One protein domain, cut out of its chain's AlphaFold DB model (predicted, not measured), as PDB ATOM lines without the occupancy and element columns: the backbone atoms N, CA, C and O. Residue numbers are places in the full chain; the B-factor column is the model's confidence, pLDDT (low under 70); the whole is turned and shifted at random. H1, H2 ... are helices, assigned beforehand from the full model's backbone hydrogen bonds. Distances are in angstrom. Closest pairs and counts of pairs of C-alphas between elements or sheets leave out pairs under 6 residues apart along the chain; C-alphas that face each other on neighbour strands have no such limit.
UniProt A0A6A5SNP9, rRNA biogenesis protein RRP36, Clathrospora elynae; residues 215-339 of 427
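What this domain is: This is residues 215 to 339 of the 427 residues of the protein "rRNA biogenesis protein RRP36" of Clathrospora elynae (UniProt A0A6A5SNP9). Two very long helices, H3 and H4, cross steeply as a lopsided X, meeting through H3's residues 272 to 277 and H4's residues 306 to 310, and residues 315 to 339 of H4 stick out as a free arm. H2 folds back along the first part of H3, residues 250 to 261, in a helical hairpin, and the short H1, 7 residues, comes before H2 and touches no helix. The printed part has 125 residues with four named helices, in the order H1, H2, H3, H4, and no named strand, and the class is all helix. The whole is extended and flat, with a radius of gyration of the C-alphas of 21.6 A and spans of 65 by 48 by 25 A.

How they stand to each other: Start with H1, residues 216 to 222, which touches no helix and is apart from H2, residues 225 to 243, across a tight link of 2 residues. Another tight link, of 3 residues, leads from H2 to H3, residues 247 to 289. H2 and H3 are a hairpin: they touch, and their closest C-alphas, those of Ile 241 and Lys 250, are 5.5 A apart. Their lines stand at a shallow tilt of 29 degrees, opposite ways, and H3 touches H2 with residues 250 to 261 alone. Go on to H4, residues 299 to 339, which touches H3; look for the closest C-alphas, those of Ala 277 and Cys 306, 6.0 A apart. H3 and H4 stand at a steep tilt of 64 degrees, opposite ways. H4 is apart from H1 and from H2, and H1 is apart from H3. In H1, H2, H3 and H4, every O i to N i+4 pair is within hydrogen-bond range.

Where its parts are: Find C-alpha 216 at (-72.370, -23.896, 72.353), where H1 begins; it runs to residue 222. H2 runs from residue 225 to 243, 27.1 A from first to last C-alpha. Next find C-alpha 247 at (-70.154, -0.423, 39.554); from there H3, the longest helix with 43 residues, runs 62.2 A to C-alpha 289. H4 runs 60.0 A from C-alpha 299 to C-alpha 339 at (-105.563, 18.468, 56.109).

The domain as a whole: The two C-alphas farthest apart, those of Asn 246 and Gly 291, are 67.4 A apart. The printed part has no cut and no long link; the link from H3 to H4, 9 residues, is short but not tight. Residues 221 to 226 stand free, as does the stretch from 315 to 339. The mean pLDDT of the printed part is 92.6, and residues 338 to 339 are under 70.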
ATOM      1  N   GLU A 215     -69.821 -25.915  75.941       89.50
ATOM      2  CA  GLU A 215     -71.149 -26.004  75.342       89.50
ATOM      3  C   GLU A 215     -71.457 -24.767  74.487       89.50
ATOM      4  O   GLU A 215     -71.155 -23.639  74.895       89.50
ATOM      5  N   GLU A 216     -72.125 -24.958  73.344       90.06
ATOM      6  CA  GLU A 216     -72.370 -23.896  72.353       90.06
ATOM      7  C   GLU A 216     -72.996 -22.635  72.978       90.06
ATOM      8  O   GLU A 216     -72.569 -21.514  72.706       90.06
ATOM      9  N   HIS A 217     -73.947 -22.807  73.901       88.31
ATOM     10  CA  HIS A 217     -74.608 -21.699  74.593       88.31
ATOM     11  C   HIS A 217     -73.666 -20.890  75.502       88.31
ATOM     12  O   HIS A 217     -73.874 -19.694  75.693       88.31
ATOM     13  N   THR A 218     -72.642 -21.518  76.087       91.62
ATOM     14  CA  THR A 218     -71.656 -20.810  76.921       91.62
ATOM     15  C   THR A 218     -70.719 -19.979  76.058       91.62
ATOM     16  O   THR A 218     -70.413 -18.844  76.413       91.62
ATOM     17  N   VAL A 219     -70.324 -20.511  74.901       92.31
ATOM     18  CA  VAL A 219     -69.493 -19.811  73.916       92.31
ATOM     19  C   VAL A 219     -70.258 -18.624  73.338       92.31
ATOM     20  O   VAL A 219     -69.747 -17.509  73.367       92.31
ATOM     21  N   ALA A 220     -71.506 -18.832  72.908       91.88
ATOM     22  CA  ALA A 220     -72.359 -17.768  72.380       91.88
ATOM     23  C   ALA A 220     -72.545 -16.618  73.384       91.88
ATOM     24  O   ALA A 220     -72.484 -15.453  73.005       91.88
ATOM     25  N   LYS A 221     -72.695 -16.934  74.679       92.88
ATOM     26  CA  LYS A 221     -72.783 -15.921  75.744       92.88
ATOM     27  C   LYS A 221     -71.461 -15.192  75.987       92.88
ATOM     28  O   LYS A 221     -71.465 -13.974  76.096       92.88
ATOM     29  N   ARG A 222     -70.338 -15.914  76.080       95.31
ATOM     30  CA  ARG A 222     -69.007 -15.314  76.320       95.31
ATOM     31  C   ARG A 222     -68.573 -14.392  75.182       95.31
ATOM     32  O   ARG A 222     -67.894 -13.403  75.426       95.31
ATOM     33  N   TYR A 223     -68.976 -14.720  73.959       95.62
ATOM     34  CA  TYR A 223     -68.616 -13.985  72.750       95.62
ATOM     35  C   TYR A 223     -69.822 -13.293  72.098       95.62
ATOM     36  O   TYR A 223     -69.863 -13.145  70.876       95.62
ATOM     37  N   SER A 224     -70.803 -12.854  72.894       94.81
ATOM     38  CA  SER A 224     -72.017 -12.187  72.393       94.81
ATOM     39  C   SER A 224     -71.712 -10.899  71.623       94.81
ATOM     40  O   SER A 224     -72.363 -10.613  70.623       94.81
ATOM     41  N   PHE A 225     -70.658 -10.182  72.020       96.44
ATOM     42  CA  PHE A 225     -70.181  -8.955  71.375       96.44
ATOM     43  C   PHE A 225     -69.820  -9.137  69.887       96.44
ATOM     44  O   PHE A 225     -69.801  -8.175  69.122       96.44
ATOM     45  N   LEU A 226     -69.544 -10.371  69.437       96.31
ATOM     46  CA  LEU A 226     -69.306 -10.651  68.017       96.31
ATOM     47  C   LEU A 226     -70.546 -10.364  67.162       96.31
ATOM     48  O   LEU A 226     -70.411 -10.112  65.966       96.31
ATOM     49  N   ASN A 227     -71.743 -10.418  67.749       94.31
ATOM     50  CA  ASN A 227     -72.975 -10.041  67.064       94.31
ATOM     51  C   ASN A 227     -73.007  -8.532  66.802       94.31
ATOM     52  O   ASN A 227     -73.318  -8.118  65.685       94.31
ATOM     53  N   ASP A 228     -72.588  -7.731  67.779       96.00
ATOM     54  CA  ASP A 228     -72.548  -6.272  67.667       96.00
ATOM     55  C   ASP A 228     -71.540  -5.833  66.599       96.00
ATOM     56  O   ASP A 228     -71.853  -5.000  65.745       96.00
ATOM     57  N   TYR A 229     -70.360  -6.467  66.563       97.44
ATOM     58  CA  TYR A 229     -69.375  -6.204  65.511       97.44
ATOM     59  C   TYR A 229     -69.907  -6.544  64.120       97.44
ATOM     60  O   TYR A 229     -69.781  -5.731  63.205       97.44
ATOM     61  N   LYS A 230     -70.574  -7.691  63.954       95.69
ATOM     62  CA  LYS A 230     -71.183  -8.060  62.667       95.69
ATOM     63  C   LYS A 230     -72.270  -7.080  62.236       95.69
ATOM     64  O   LYS A 230     -72.332  -6.725  61.061       95.69
ATOM     65  N   ALA A 231     -73.100  -6.615  63.169       95.81
ATOM     66  CA  ALA A 231     -74.116  -5.609  62.880       95.81
ATOM     67  C   ALA A 231     -73.480  -4.282  62.429       95.81
ATOM     68  O   ALA A 231     -73.931  -3.682  61.446       95.81
ATOM     69  N   SER A 232     -72.395  -3.858  63.090       97.81
ATOM     70  CA  SER A 232     -71.637  -2.671  62.682       97.81
ATOM     71  C   SER A 232     -71.014  -2.836  61.291       97.81
ATOM     72  O   SER A 232     -71.192  -1.959  60.449       97.81
ATOM     73  N   GLU A 233     -70.427  -3.995  60.983       96.94
ATOM     74  CA  GLU A 233     -69.832  -4.301  59.677       96.94
ATOM     75  C   GLU A 233     -70.878  -4.286  58.550       96.94
ATOM     76  O   GLU A 233     -70.652  -3.698  57.493       96.94
ATOM     77  N   ILE A 234     -72.076  -4.831  58.787       97.81
ATOM     78  CA  ILE A 234     -73.192  -4.749  57.830       97.81
ATOM     79  C   ILE A 234     -73.605  -3.290  57.603       97.81
ATOM     80  O   ILE A 234     -73.863  -2.886  56.464       97.81
ATOM     81  N   SER A 235     -73.652  -2.475  58.661       97.81
ATOM     82  CA  SER A 235     -73.966  -1.047  58.536       97.81
ATOM     83  C   SER A 235     -72.895  -0.290  57.738       97.81
ATOM     84  O   SER A 235     -73.226   0.531  56.878       97.81
ATOM     85  N   GLU A 236     -71.619  -0.618  57.946       97.69
ATOM     86  CA  GLU A 236     -70.497  -0.054  57.202       97.69
ATOM     87  C   GLU A 236     -70.556  -0.455  55.728       97.69
ATOM     88  O   GLU A 236     -70.478   0.426  54.874       97.69
ATOM     89  N   LEU A 237     -70.804  -1.732  55.414       97.50
ATOM     90  CA  LEU A 237     -70.988  -2.213  54.038       97.50
ATOM     91  C   LEU A 237     -72.156  -1.511  53.335       97.50
ATOM     92  O   LEU A 237     -72.040  -1.087  52.184       97.50
ATOM     93  N   ARG A 238     -73.279  -1.303  54.031       97.69
ATOM     94  CA  ARG A 238     -74.402  -0.511  53.494       97.69
ATOM     95  C   ARG A 238     -73.973   0.920  53.177       97.69
ATOM     96  O   ARG A 238     -74.357   1.468  52.144       97.69
ATOM     97  N   ASN A 239     -73.167   1.524  54.042       97.94
ATOM     98  CA  ASN A 239     -72.672   2.883  53.854       97.94
ATOM     99  C   ASN A 239     -71.628   2.977  52.730       97.94
ATOM    100  O   ASN A 239     -71.652   3.945  51.970       97.94
ATOM    101  N   THR A 240     -70.742   1.991  52.568       97.00
ATOM    102  CA  THR A 240     -69.753   1.964  51.476       97.00
ATOM    103  C   THR A 240     -70.416   1.735  50.119       97.00
ATOM    104  O   THR A 240     -70.045   2.393  49.147       97.00
ATOM    105  N   ILE A 241     -71.463   0.907  50.047       97.44
ATOM    106  CA  ILE A 241     -72.274   0.736  48.828       97.44
ATOM    107  C   ILE A 241     -72.914   2.064  48.411       97.44
ATOM    108  O   ILE A 241     -72.870   2.417  47.235       97.44
ATOM    109  N   LYS A 242     -73.467   2.822  49.367       96.69
ATOM    110  CA  LYS A 242     -74.067   4.140  49.095       96.69
ATOM    111  C   LYS A 242     -73.039   5.172  48.616       96.69
ATOM    112  O   LYS A 242     -73.372   6.016  47.792       96.69
ATOM    113  N   LYS A 243     -71.810   5.125  49.144       96.69
ATOM    114  CA  LYS A 243     -70.740   6.101  48.851       96.69
ATOM    115  C   LYS A 243     -69.949   5.791  47.582       96.69
ATOM    116  O   LYS A 243     -69.465   6.712  46.927       96.69
ATOM    117  N   SER A 244     -69.760   4.514  47.268       94.25
ATOM    118  CA  SER A 244     -69.002   4.098  46.087       94.25
ATOM    119  C   SER A 244     -69.696   4.577  44.811       94.25
ATOM    120  O   SER A 244     -70.917   4.720  44.749       94.25
ATOM    121  N   LYS A 245     -68.907   4.853  43.773       94.75
ATOM    122  CA  LYS A 245     -69.412   5.228  42.442       94.75
ATOM    123  C   LYS A 245     -69.217   4.085  41.448       94.75
ATOM    124  O   LYS A 245     -70.161   3.769  40.733       94.75
ATOM    125  N   ASN A 246     -68.070   3.409  41.535       95.00
ATOM    126  CA  ASN A 246     -67.666   2.268  40.715       95.00
ATOM    127  C   ASN A 246     -68.655   1.096  40.796       95.00
ATOM    128  O   ASN A 246     -68.948   0.588  41.879       95.00
ATOM    129  N   GLU A 247     -69.136   0.632  39.645       94.81
ATOM    130  CA  GLU A 247     -70.154  -0.423  39.554       94.81
ATOM    131  C   GLU A 247     -69.606  -1.802  39.944       94.81
ATOM    132  O   GLU A 247     -70.202  -2.487  40.774       94.81
ATOM    133  N   GLY A 248     -68.412  -2.167  39.464       95.44
ATOM    134  CA  GLY A 248     -67.786  -3.449  39.812       95.44
ATOM    135  C   GLY A 248     -67.471  -3.593  41.308       95.44
ATOM    136  O   GLY A 248     -67.609  -4.674  41.881       95.44
ATOM    137  N   GLU A 249     -67.099  -2.502  41.982       93.50
ATOM    138  CA  GLU A 249     -66.878  -2.506  43.434       93.50
ATOM    139  C   GLU A 249     -68.201  -2.553  44.207       93.50
ATOM    140  O   GLU A 249     -68.309  -3.299  45.181       93.50
ATOM    141  N   LYS A 250     -69.238  -1.843  43.740       96.44
ATOM    142  CA  LYS A 250     -70.595  -1.941  44.305       96.44
ATOM    143  C   LYS A 250     -71.121  -3.365  44.268       96.44
ATOM    144  O   LYS A 250     -71.702  -3.816  45.251       96.44
ATOM    145  N   GLU A 251     -70.938  -4.077  43.163       97.19
ATOM    146  CA  GLU A 251     -71.372  -5.471  43.053       97.19
ATOM    147  C   GLU A 251     -70.636  -6.385  44.031       97.19
ATOM    148  O   GLU A 251     -71.267  -7.214  44.690       97.19
ATOM    149  N   ARG A 252     -69.317  -6.211  44.183       96.88
ATOM    150  CA  ARG A 252     -68.524  -6.958  45.173       96.88
ATOM    151  C   ARG A 252     -69.016  -6.694  46.597       96.88
ATOM    152  O   ARG A 252     -69.246  -7.646  47.342       96.88
ATOM    153  N   LEU A 253     -69.248  -5.430  46.948       97.50
ATOM    154  CA  LEU A 253     -69.755  -5.038  48.266       97.50
ATOM    155  C   LEU A 253     -71.180  -5.556  48.517       97.50
ATOM    156  O   LEU A 253     -71.470  -6.046  49.605       97.50
ATOM    157  N   LYS A 254     -72.062  -5.523  47.508       97.31
ATOM    158  CA  LYS A 254     -73.413  -6.108  47.593       97.31
ATOM    159  C   LYS A 254     -73.361  -7.618  47.831       97.31
ATOM    160  O   LYS A 254     -74.095  -8.114  48.679       97.31
ATOM    161  N   LYS A 255     -72.477  -8.348  47.139       97.88
ATOM    162  CA  LYS A 255     -72.280  -9.795  47.356       97.88
ATOM    163  C   LYS A 255     -71.818 -10.095  48.786       97.88
ATOM    164  O   LYS A 255     -72.345 -11.011  49.415       97.88
ATOM    165  N   GLN A 256     -70.882  -9.304  49.313       97.44
ATOM    166  CA  GLN A 256     -70.425  -9.432  50.702       97.44
ATOM    167  C   GLN A 256     -71.547  -9.143  51.703       97.44
ATOM    168  O   GLN A 256     -71.758  -9.930  52.623       97.44
ATOM    169  N   LEU A 257     -72.314  -8.073  51.486       97.94
ATOM    170  CA  LEU A 257     -73.470  -7.729  52.311       97.94
ATOM    171  C   LEU A 257     -74.505  -8.859  52.330       97.94
ATOM    172  O   LEU A 257     -74.935  -9.262  53.406       97.94
ATOM    173  N   LEU A 258     -74.854  -9.417  51.167       97.69
ATOM    174  CA  LEU A 258     -75.797 -10.535  51.077       97.69
ATOM    175  C   LEU A 258     -75.293 -11.770  51.834       97.69
ATOM    176  O   LEU A 258     -76.070 -12.415  52.538       97.69
ATOM    177  N   SER A 259     -73.996 -12.083  51.731       97.94
ATOM    178  CA  SER A 259     -73.390 -13.190  52.481       97.94
ATOM    179  C   SER A 259     -73.470 -12.958  53.992       97.94
ATOM    180  O   SER A 259     -73.902 -13.848  54.726       97.94
ATOM    181  N   MET A 260     -73.128 -11.754  54.459       96.19
ATOM    182  CA  MET A 260     -73.167 -11.400  55.881       96.19
ATOM    183  C   MET A 260     -74.592 -11.402  56.443       96.19
ATOM    184  O   MET A 260     -74.833 -11.975  57.506       96.19
ATOM    185  N   GLU A 261     -75.556 -10.845  55.707       96.81
ATOM    186  CA  GLU A 261     -76.969 -10.852  56.097       96.81
ATOM    187  C   GLU A 261     -77.555 -12.269  56.107       96.81
ATOM    188  O   GLU A 261     -78.319 -12.613  57.009       96.81
ATOM    189  N   SER A 262     -77.188 -13.114  55.138       97.50
ATOM    190  CA  SER A 262     -77.604 -14.519  55.105       97.50
ATOM    191  C   SER A 262     -77.074 -15.282  56.321       97.50
ATOM    192  O   SER A 262     -77.853 -15.919  57.030       97.50
ATOM    193  N   GLN A 263     -75.782 -15.139  56.635       95.50
ATOM    194  CA  GLN A 263     -75.176 -15.764  57.816       95.50
ATOM    195  C   GLN A 263     -75.826 -15.291  59.123       95.50
ATOM    196  O   GLN A 263     -76.052 -16.105  60.024       95.50
ATOM    197  N   GLN A 264     -76.130 -13.993  59.236       95.88
ATOM    198  CA  GLN A 264     -76.822 -13.446  60.400       95.88
ATOM    199  C   GLN A 264     -78.232 -14.040  60.535       95.88
ATOM    200  O   GLN A 264     -78.571 -14.551  61.601       95.88
ATOM    201  N   LYS A 265     -79.016 -14.078  59.452       94.88
ATOM    202  CA  LYS A 265     -80.366 -14.671  59.453       94.88
ATOM    203  C   LYS A 265     -80.353 -16.154  59.828       94.88
ATOM    204  O   LYS A 265     -81.171 -16.592  60.634       94.88
ATOM    205  N   THR A 266     -79.417 -16.939  59.289       95.38
ATOM    206  CA  THR A 266     -79.282 -18.364  59.641       95.38
ATOM    207  C   THR A 266     -78.977 -18.550  61.127       95.38
ATOM    208  O   THR A 266     -79.533 -19.449  61.761       95.38
ATOM    209  N   ARG A 267     -78.127 -17.690  61.702       92.69
ATOM    210  CA  ARG A 267     -77.827 -17.698  63.140       92.69
ATOM    211  C   ARG A 267     -79.054 -17.358  63.976       92.69
ATOM    212  O   ARG A 267     -79.382 -18.127  64.871       92.69
ATOM    213  N   GLU A 268     -79.741 -16.265  63.658       93.62
ATOM    214  CA  GLU A 268     -80.955 -15.846  64.369       93.62
ATOM    215  C   GLU A 268     -82.026 -16.943  64.332       93.62
ATOM    216  O   GLU A 268     -82.653 -17.240  65.345       93.62
ATOM    217  N   ASN A 269     -82.202 -17.615  63.192       94.00
ATOM    218  CA  ASN A 269     -83.124 -18.745  63.088       94.00
ATOM    219  C   ASN A 269     -82.691 -19.932  63.960       94.00
ATOM    220  O   ASN A 269     -83.541 -20.564  64.587       94.00
ATOM    221  N   LYS A 270     -81.385 -20.221  64.046       93.81
ATOM    222  CA  LYS A 270     -80.849 -21.256  64.945       93.81
ATOM    223  C   LYS A 270     -81.098 -20.905  66.415       93.81
ATOM    224  O   LYS A 270     -81.506 -21.783  67.170       93.81
ATOM    225  N   GLU A 271     -80.875 -19.653  66.809       93.62
ATOM    226  CA  GLU A 271     -81.122 -19.164  68.172       93.62
ATOM    227  C   GLU A 271     -82.607 -19.268  68.535       93.62
ATOM    228  O   GLU A 271     -82.939 -19.908  69.533       93.62
ATOM    229  N   LYS A 272     -83.511 -18.801  67.666       94.12
ATOM    230  CA  LYS A 272     -84.961 -18.934  67.889       94.12
ATOM    231  C   LYS A 272     -85.406 -20.396  68.000       94.12
ATOM    232  O   LYS A 272     -86.217 -20.729  68.856       94.12
ATOM    233  N   LEU A 273     -84.850 -21.295  67.181       93.75
ATOM    234  CA  LEU A 273     -85.099 -22.741  67.295       93.75
ATOM    235  C   LEU A 273     -84.662 -23.292  68.658       93.75
ATOM    236  O   LEU A 273     -85.354 -24.128  69.243       93.75
ATOM    237  N   GLN A 274     -83.515 -22.838  69.171       93.06
ATOM    238  CA  GLN A 274     -83.039 -23.217  70.502       93.06
ATOM    239  C   GLN A 274     -83.917 -22.641  71.615       93.06
ATOM    240  O   GLN A 274     -84.117 -23.325  72.621       93.06
ATOM    241  N   ASP A 275     -84.441 -21.430  71.443       94.00
ATOM    242  CA  ASP A 275     -85.355 -20.795  72.392       94.00
ATOM    243  C   ASP A 275     -86.689 -21.548  72.454       94.00
ATOM    244  O   ASP A 275     -87.064 -22.005  73.529       94.00
ATOM    245  N   VAL A 276     -87.309 -21.857  71.309       95.69
ATOM    246  CA  VAL A 276     -88.521 -22.702  71.242       95.69
ATOM    247  C   VAL A 276     -88.287 -24.066  71.902       95.69
ATOM    248  O   VAL A 276     -89.112 -24.556  72.680       95.69
ATOM    249  N   ALA A 277     -87.130 -24.683  71.646       94.25
ATOM    250  CA  ALA A 277     -86.757 -25.942  72.282       94.25
ATOM    251  C   ALA A 277     -86.558 -25.801  73.804       94.25
ATOM    252  O   ALA A 277     -86.822 -26.748  74.555       94.25
ATOM    253  N   ARG A 278     -86.069 -24.649  74.276       94.25
ATOM    254  CA  ARG A 278     -85.902 -24.343  75.701       94.25
ATOM    255  C   ARG A 278     -87.257 -24.144  76.365       94.25
ATOM    256  O   ARG A 278     -87.480 -24.758  77.407       94.25
ATOM    257  N   ASP A 279     -88.153 -23.398  75.737       94.25
ATOM    258  CA  ASP A 279     -89.503 -23.125  76.228       94.25
ATOM    259  C   ASP A 279     -90.316 -24.417  76.334       94.25
ATOM    260  O   ASP A 279     -90.958 -24.669  77.351       94.25
ATOM    261  N   HIS A 280     -90.213 -25.311  75.344       94.44
ATOM    262  CA  HIS A 280     -90.826 -26.639  75.431       94.44
ATOM    263  C   HIS A 280     -90.298 -27.423  76.640       94.44
ATOM    264  O   HIS A 280     -91.067 -28.029  77.383       94.44
ATOM    265  N   LYS A 281     -88.980 -27.425  76.868       93.56
ATOM    266  CA  LYS A 281     -88.390 -28.111  78.029       93.56
ATOM    267  C   LYS A 281     -88.792 -27.461  79.351       93.56
ATOM    268  O   LYS A 281     -88.869 -28.164  80.354       93.56
ATOM    269  N   GLN A 282     -88.993 -26.146  79.380       95.88
ATOM    270  CA  GLN A 282     -89.468 -25.432  80.566       95.88
ATOM    271  C   GLN A 282     -90.916 -25.814  80.888       95.88
ATOM    272  O   GLN A 282     -91.171 -26.236  82.013       95.88
ATOM    273  N   LYS A 283     -91.806 -25.819  79.887       94.88
ATOM    274  CA  LYS A 283     -93.205 -26.255  80.030       94.88
ATOM    275  C   LYS A 283     -93.314 -27.687  80.559       94.88
ATOM    276  O   LYS A 283     -94.026 -27.934  81.524       94.88
ATOM    277  N   GLU A 284     -92.544 -28.627  80.006       94.88
ATOM    278  CA  GLU A 284     -92.524 -30.008  80.515       94.88
ATOM    279  C   GLU A 284     -92.029 -30.084  81.967       94.88
ATOM    280  O   GLU A 284     -92.594 -30.802  82.789       94.88
ATOM    281  N   LYS A 285     -91.002 -29.301  82.330       95.62
ATOM    282  CA  LYS A 285     -90.526 -29.228  83.722       95.62
ATOM    283  C   LYS A 285     -91.588 -28.666  84.666       95.62
ATOM    284  O   LYS A 285     -91.653 -29.109  85.808       95.62
ATOM    285  N   GLU A 286     -92.389 -27.702  84.232       96.62
ATOM    286  CA  GLU A 286     -93.495 -27.148  85.023       96.62
ATOM    287  C   GLU A 286     -94.609 -28.173  85.231       96.62
ATOM    288  O   GLU A 286     -95.068 -28.342  86.359       96.62
ATOM    289  N   LEU A 287     -94.971 -28.934  84.196       95.94
ATOM    290  CA  LEU A 287     -95.926 -30.042  84.312       95.94
ATOM    291  C   LEU A 287     -95.426 -31.117  85.287       95.94
ATOM    292  O   LEU A 287     -96.199 -31.633  86.093       95.94
ATOM    293  N   VAL A 288     -94.123 -31.410  85.273       96.50
ATOM    294  CA  VAL A 288     -93.501 -32.332  86.234       96.50
ATOM    295  C   VAL A 288     -93.528 -31.777  87.654       96.50
ATOM    296  O   VAL A 288     -93.842 -32.511  88.586       96.50
ATOM    297  N   LYS A 289     -93.257 -30.478  87.837       96.50
ATOM    298  CA  LYS A 289     -93.397 -29.814  89.144       96.50
ATOM    299  C   LYS A 289     -94.837 -29.866  89.665       96.50
ATOM    300  O   LYS A 289     -95.027 -29.994  90.866       96.50
ATOM    301  N   GLN A 290     -95.832 -29.817  88.774       95.56
ATOM    302  CA  GLN A 290     -97.252 -30.017  89.097       95.56
ATOM    303  C   GLN A 290     -97.608 -31.486  89.411       95.56
ATOM    304  O   GLN A 290     -98.762 -31.784  89.699       95.56
ATOM    305  N   GLY A 291     -96.648 -32.416  89.337       95.75
ATOM    306  CA  GLY A 291     -96.844 -33.837  89.632       95.75
ATOM    307  C   GLY A 291     -97.237 -34.698  88.428       95.75
ATOM    308  O   GLY A 291     -97.469 -35.897  88.589       95.75
ATOM    309  N   LYS A 292     -97.297 -34.138  87.211       95.94
ATOM    310  CA  LYS A 292     -97.515 -34.940  85.994       95.94
ATOM    311  C   LYS A 292     -96.249 -35.729  85.651       95.94
ATOM    312  O   LYS A 292     -95.129 -35.336  85.972       95.94
ATOM    313  N   LYS A 293     -96.417 -36.866  84.974       93.44
ATOM    314  CA  LYS A 293     -95.281 -37.697  84.550       93.44
ATOM    315  C   LYS A 293     -94.443 -36.952  83.494       93.44
ATOM    316  O   LYS A 293     -95.033 -36.348  82.599       93.44
ATOM    317  N   PRO A 294     -93.099 -37.009  83.560       93.38
ATOM    318  CA  PRO A 294     -92.235 -36.348  82.585       93.38
ATOM    319  C   PRO A 294     -92.453 -36.924  81.185       93.38
ATOM    320  O   PRO A 294     -92.296 -38.128  80.976       93.38
ATOM    321  N   PHE A 295     -92.791 -36.062  80.225       92.00
ATOM    322  CA  PHE A 295     -93.018 -36.451  78.838       92.00
ATOM    323  C   PHE A 295     -91.839 -36.025  77.957       92.00
ATOM    324  O   PHE A 295     -91.474 -34.852  77.872       92.00
ATOM    325  N   PHE A 296     -91.216 -37.001  77.294       90.88
ATOM    326  CA  PHE A 296     -90.105 -36.770  76.375       90.88
ATOM    327  C   PHE A 296     -90.514 -37.196  74.970       90.88
ATOM    328  O   PHE A 296     -90.686 -38.384  74.695       90.88
ATOM    329  N   LEU A 297     -90.631 -36.231  74.057       92.25
ATOM    330  CA  LEU A 297     -90.816 -36.547  72.646       92.25
ATOM    331  C   LEU A 297     -89.562 -37.241  72.095       92.25
ATOM    332  O   LEU A 297     -88.427 -36.945  72.489       92.25
ATOM    333  N   LYS A 298     -89.763 -38.141  71.127       95.69
ATOM    334  CA  LYS A 298     -88.666 -38.699  70.327       95.69
ATOM    335  C   LYS A 298     -87.894 -37.549  69.663       95.69
ATOM    336  O   LYS A 298     -88.475 -36.539  69.281       95.69
ATOM    337  N   LYS A 299     -86.579 -37.706  69.474       91.69
ATOM    338  CA  LYS A 299     -85.711 -36.631  68.946       91.69
ATOM    339  C   LYS A 299     -86.213 -36.053  67.615       91.69
ATOM    340  O   LYS A 299     -86.264 -34.838  67.481       91.69
ATOM    341  N   CYS A 300     -86.621 -36.915  66.679       93.19
ATOM    342  CA  CYS A 300     -87.137 -36.505  65.369       93.19
ATOM    343  C   CYS A 300     -88.423 -35.666  65.494       93.19
ATOM    344  O   CYS A 300     -88.482 -34.535  65.007       93.19
ATOM    345  N   THR A 301     -89.415 -36.163  66.239       93.06
ATOM    346  CA  THR A 301     -90.693 -35.463  66.428       93.06
ATOM    347  C   THR A 301     -90.525 -34.171  67.224       93.06
ATOM    348  O   THR A 301     -91.173 -33.173  66.920       93.06
ATOM    349  N   PHE A 302     -89.596 -34.139  68.185       93.50
ATOM    350  CA  PHE A 302     -89.226 -32.926  68.912       93.50
ATOM    351  C   PHE A 302     -88.648 -31.856  67.979       93.50
ATOM    352  O   PHE A 302     -89.092 -30.710  68.010       93.50
ATOM    353  N   THR A 303     -87.688 -32.220  67.120       91.31
ATOM    354  CA  THR A 303     -87.094 -31.270  66.168       91.31
ATOM    355  C   THR A 303     -88.108 -30.746  65.157       91.31
ATOM    356  O   THR A 303     -88.105 -29.551  64.873       91.31
ATOM    357  N   GLN A 304     -89.001 -31.606  64.658       93.56
ATOM    358  CA  GLN A 304     -90.064 -31.208  63.735       93.56
ATOM    359  C   GLN A 304     -91.052 -30.254  64.410       93.56
ATOM    360  O   GLN A 304     -91.330 -29.186  63.877       93.56
ATOM    361  N   ARG A 305     -91.509 -30.580  65.626       91.75
ATOM    362  CA  ARG A 305     -92.417 -29.717  66.392       91.75
ATOM    363  C   ARG A 305     -91.794 -28.359  66.714       91.75
ATOM    364  O   ARG A 305     -92.483 -27.352  66.612       91.75
ATOM    365  N   CYS A 306     -90.502 -28.307  67.050       93.38
ATOM    366  CA  CYS A 306     -89.810 -27.034  67.278       93.38
ATOM    367  C   CYS A 306     -89.725 -26.179  66.005       93.38
ATOM    368  O   CYS A 306     -89.878 -24.967  66.094       93.38
ATOM    369  N   ARG A 307     -89.500 -26.793  64.832       93.69
ATOM    370  CA  ARG A 307     -89.510 -26.079  63.543       93.69
ATOM    371  C   ARG A 307     -90.896 -25.530  63.223       93.69
ATOM    372  O   ARG A 307     -91.013 -24.333  63.031       93.69
ATOM    373  N   LEU A 308     -91.936 -26.358  63.310       94.94
ATOM    374  CA  LEU A 308     -93.315 -25.915  63.074       94.94
ATOM    375  C   LEU A 308     -93.724 -24.774  64.014       94.94
ATOM    376  O   LEU A 308     -94.327 -23.801  63.584       94.94
ATOM    377  N   MET A 309     -93.356 -24.853  65.298       93.19
ATOM    378  CA  MET A 309     -93.626 -23.759  66.236       93.19
ATOM    379  C   MET A 309     -92.838 -22.488  65.912       93.19
ATOM    380  O   MET A 309     -93.355 -21.393  66.125       93.19
ATOM    381  N   LEU A 310     -91.616 -22.614  65.389       94.56
ATOM    382  CA  LEU A 310     -90.868 -21.465  64.891       94.56
ATOM    383  C   LEU A 310     -91.553 -20.848  63.665       94.56
ATOM    384  O   LEU A 310     -91.688 -19.630  63.611       94.56
ATOM    385  N   ASP A 311     -91.992 -21.665  62.710       94.44
ATOM    386  CA  ASP A 311     -92.613 -21.200  61.467       94.44
ATOM    387  C   ASP A 311     -93.919 -20.446  61.757       94.44
ATOM    388  O   ASP A 311     -94.097 -19.321  61.292       94.44
ATOM    389  N   VAL A 312     -94.759 -20.981  62.652       95.12
ATOM    390  CA  VAL A 312     -95.972 -20.303  63.147       95.12
ATOM    391  C   VAL A 312     -95.637 -18.975  63.841       95.12
ATOM    392  O   VAL A 312     -96.348 -17.980  63.678       95.12
ATOM    393  N   LEU A 313     -94.544 -18.914  64.611       92.38
ATOM    394  CA  LEU A 313     -94.107 -17.666  65.246       92.38
ATOM    395  C   LEU A 313     -93.635 -16.636  64.209       92.38
ATOM    396  O   LEU A 313     -93.915 -15.443  64.340       92.38
ATOM    397  N   ILE A 314     -92.922 -17.079  63.174       92.12
ATOM    398  CA  ILE A 314     -92.478 -16.209  62.085       92.12
ATOM    399  C   ILE A 314     -93.692 -15.657  61.335       92.12
ATOM    400  O   ILE A 314     -93.766 -14.442  61.152       92.12
ATOM    401  N   GLU A 315     -94.654 -16.508  60.985       92.19
ATOM    402  CA  GLU A 315     -95.862 -16.130  60.248       92.19
ATOM    403  C   GLU A 315     -96.784 -15.205  61.058       92.19
ATOM    404  O   GLU A 315     -97.238 -14.169  60.572       92.19
ATOM    405  N   SER A 316     -97.012 -15.505  62.338       91.50
ATOM    406  CA  SER A 316     -97.767 -14.600  63.220       91.50
ATOM    407  C   SER A 316     -97.069 -13.244  63.370       91.50
ATOM    408  O   SER A 316     -97.724 -12.198  63.367       91.50
ATOM    409  N   SER A 317     -95.731 -13.227  63.420       90.50
ATOM    410  CA  SER A 317     -94.964 -11.981  63.454       90.50
ATOM    411  C   SER A 317     -94.986 -11.207  62.130       90.50
ATOM    412  O   SER A 317     -94.868  -9.980  62.163       90.50
ATOM    413  N   SER A 318     -95.108 -11.875  60.975       90.94
ATOM    414  CA  SER A 318     -95.220 -11.210  59.670       90.94
ATOM    415  C   SER A 318     -96.609 -10.611  59.480       90.94
ATOM    416  O   SER A 318     -96.694  -9.415  59.203       90.94
ATOM    417  N   ARG A 319     -97.675 -11.368  59.778       91.88
ATOM    418  CA  ARG A 319     -99.064 -10.871  59.758       91.88
ATOM    419  C   ARG A 319     -99.237  -9.639  60.652       91.88
ATOM    420  O   ARG A 319     -99.705  -8.599  60.203       91.88
ATOM    421  N   ALA A 320     -98.704  -9.678  61.877       90.62
ATOM    422  CA  ALA A 320     -98.749  -8.528  62.786       90.62
ATOM    423  C   ALA A 320     -97.998  -7.284  62.261       90.62
ATOM    424  O   ALA A 320     -98.362  -6.148  62.583       90.62
ATOM    425  N   LYS A 321     -96.925  -7.465  61.475       90.50
ATOM    426  CA  LYS A 321     -96.209  -6.348  60.829       90.50
ATOM    427  C   LYS A 321     -97.008  -5.775  59.666       90.50
ATOM    428  O   LYS A 321     -97.053  -4.553  59.524       90.50
ATOM    429  N   GLU A 322     -97.636  -6.631  58.869       91.25
ATOM    430  CA  GLU A 322     -98.509  -6.230  57.764       91.25
ATOM    431  C   GLU A 322     -99.714  -5.440  58.275       91.25
ATOM    432  O   GLU A 322     -99.957  -4.331  57.798       91.25
ATOM    433  N   ASP A 323    -100.382  -5.922  59.324       89.69
ATOM    434  CA  ASP A 323    -101.501  -5.220  59.960       89.69
ATOM    435  C   ASP A 323    -101.083  -3.855  60.515       89.69
ATOM    436  O   ASP A 323    -101.790  -2.855  60.349       89.69
ATOM    437  N   ARG A 324     -99.895  -3.769  61.128       89.31
ATOM    438  CA  ARG A 324     -99.336  -2.491  61.594       89.31
ATOM    439  C   ARG A 324     -99.081  -1.533  60.431       89.31
ATOM    440  O   ARG A 324     -99.392  -0.349  60.553       89.31
ATOM    441  N   SER A 325     -98.540  -2.030  59.319       90.56
ATOM    442  CA  SER A 325     -98.313  -1.232  58.110       90.56
ATOM    443  C   SER A 325     -99.634  -0.736  57.518       90.56
ATOM    444  O   SER A 325     -99.769   0.453  57.240       90.56
ATOM    445  N   ARG A 326    -100.646  -1.608  57.408       90.62
ATOM    446  CA  ARG A 326    -101.999  -1.247  56.952       90.62
ATOM    447  C   ARG A 326    -102.628  -0.176  57.844       90.62
ATOM    448  O   ARG A 326    -103.183   0.796  57.337       90.62
ATOM    449  N   ARG A 327    -102.496  -0.296  59.169       89.31
ATOM    450  CA  ARG A 327    -103.009   0.701  60.126       89.31
ATOM    451  C   ARG A 327    -102.298   2.050  60.008       89.31
ATOM    452  O   ARG A 327    -102.953   3.082  60.113       89.31
ATOM    453  N   ALA A 328    -100.986   2.048  59.772       90.00
ATOM    454  CA  ALA A 328    -100.215   3.270  59.549       90.00
ATOM    455  C   ALA A 328    -100.622   3.978  58.246       90.00
ATOM    456  O   ALA A 328    -100.782   5.196  58.247       90.00
ATOM    457  N   LEU A 329    -100.857   3.218  57.169       86.12
ATOM    458  CA  LEU A 329    -101.351   3.759  55.897       86.12
ATOM    459  C   LEU A 329    -102.749   4.371  56.047       86.12
ATOM    460  O   LEU A 329    -102.939   5.523  55.667       86.12
ATOM    461  N   ARG A 330    -103.686   3.666  56.703       85.38
ATOM    462  CA  ARG A 330    -105.019   4.214  57.029       85.38
ATOM    463  C   ARG A 330    -104.922   5.483  57.881       85.38
ATOM    464  O   ARG A 330    -105.658   6.434  57.659       85.38
ATOM    465  N   GLY A 331    -103.997   5.526  58.843       78.12
ATOM    466  CA  GLY A 331    -103.740   6.726  59.642       78.12
ATOM    467  C   GLY A 331    -103.259   7.911  58.800       78.12
ATOM    468  O   GLY A 331    -103.740   9.024  58.989       78.12
ATOM    469  N   HIS A 332    -102.359   7.675  57.842       76.75
ATOM    470  CA  HIS A 332    -101.872   8.712  56.929       76.75
ATOM    471  C   HIS A 332    -102.972   9.217  55.978       76.75
ATOM    472  O   HIS A 332    -103.040  10.409  55.698       76.75
ATOM    473  N   GLU A 333    -103.859   8.336  55.520       73.69
ATOM    474  CA  GLU A 333    -105.019   8.692  54.691       73.69
ATOM    475  C   GLU A 333    -106.045   9.548  55.459       73.69
ATOM    476  O   GLU A 333    -106.528  10.567  54.959       73.69
ATOM    477  N   VAL A 334    -106.316   9.209  56.724       74.44
ATOM    478  CA  VAL A 334    -107.181  10.007  57.613       74.44
ATOM    479  C   VAL A 334    -106.553  11.369  57.954       74.44
ATOM    480  O   VAL A 334    -107.253  12.378  58.053       74.44
ATOM    481  N   GLU A 335    -105.230  11.437  58.110       71.75
ATOM    482  CA  GLU A 335    -104.508  12.699  58.328       71.75
ATOM    483  C   GLU A 335    -104.529  13.583  57.066       71.75
ATOM    484  O   GLU A 335    -104.783  14.787  57.151       71.75
ATOM    485  N   ALA A 336    -104.345  12.987  55.882       70.31
ATOM    486  CA  ALA A 336    -104.402  13.688  54.599       70.31
ATOM    487  C   ALA A 336    -105.802  14.262  54.310       70.31
ATOM    488  O   ALA A 336    -105.928  15.423  53.913       70.31
ATOM    489  N   THR A 337    -106.865  13.499  54.581       72.19
ATOM    490  CA  THR A 337    -108.258  13.972  54.442       72.19
ATOM    491  C   THR A 337    -108.607  15.076  55.451       72.19
ATOM    492  O   THR A 337    -109.296  16.037  55.103       72.19
ATOM    493  N   ARG A 338    -108.061  15.024  56.676       67.19
ATOM    494  CA  ARG A 338    -108.172  16.112  57.670       67.19
ATOM    495  C   ARG A 338    -107.450  17.396  57.262       67.19
ATOM    496  O   ARG A 338    -107.945  18.482  57.566       67.19
ATOM    497  N   GLN A 339    -106.295  17.298  56.607       65.31
ATOM    498  CA  GLN A 339    -105.563  18.468  56.109       65.31
ATOM    499  C   GLN A 339    -106.252  19.095  54.887       65.31
ATOM    500  O   GLN A 339    -106.287  20.319  54.787       65.31
TER     501      GLN A 339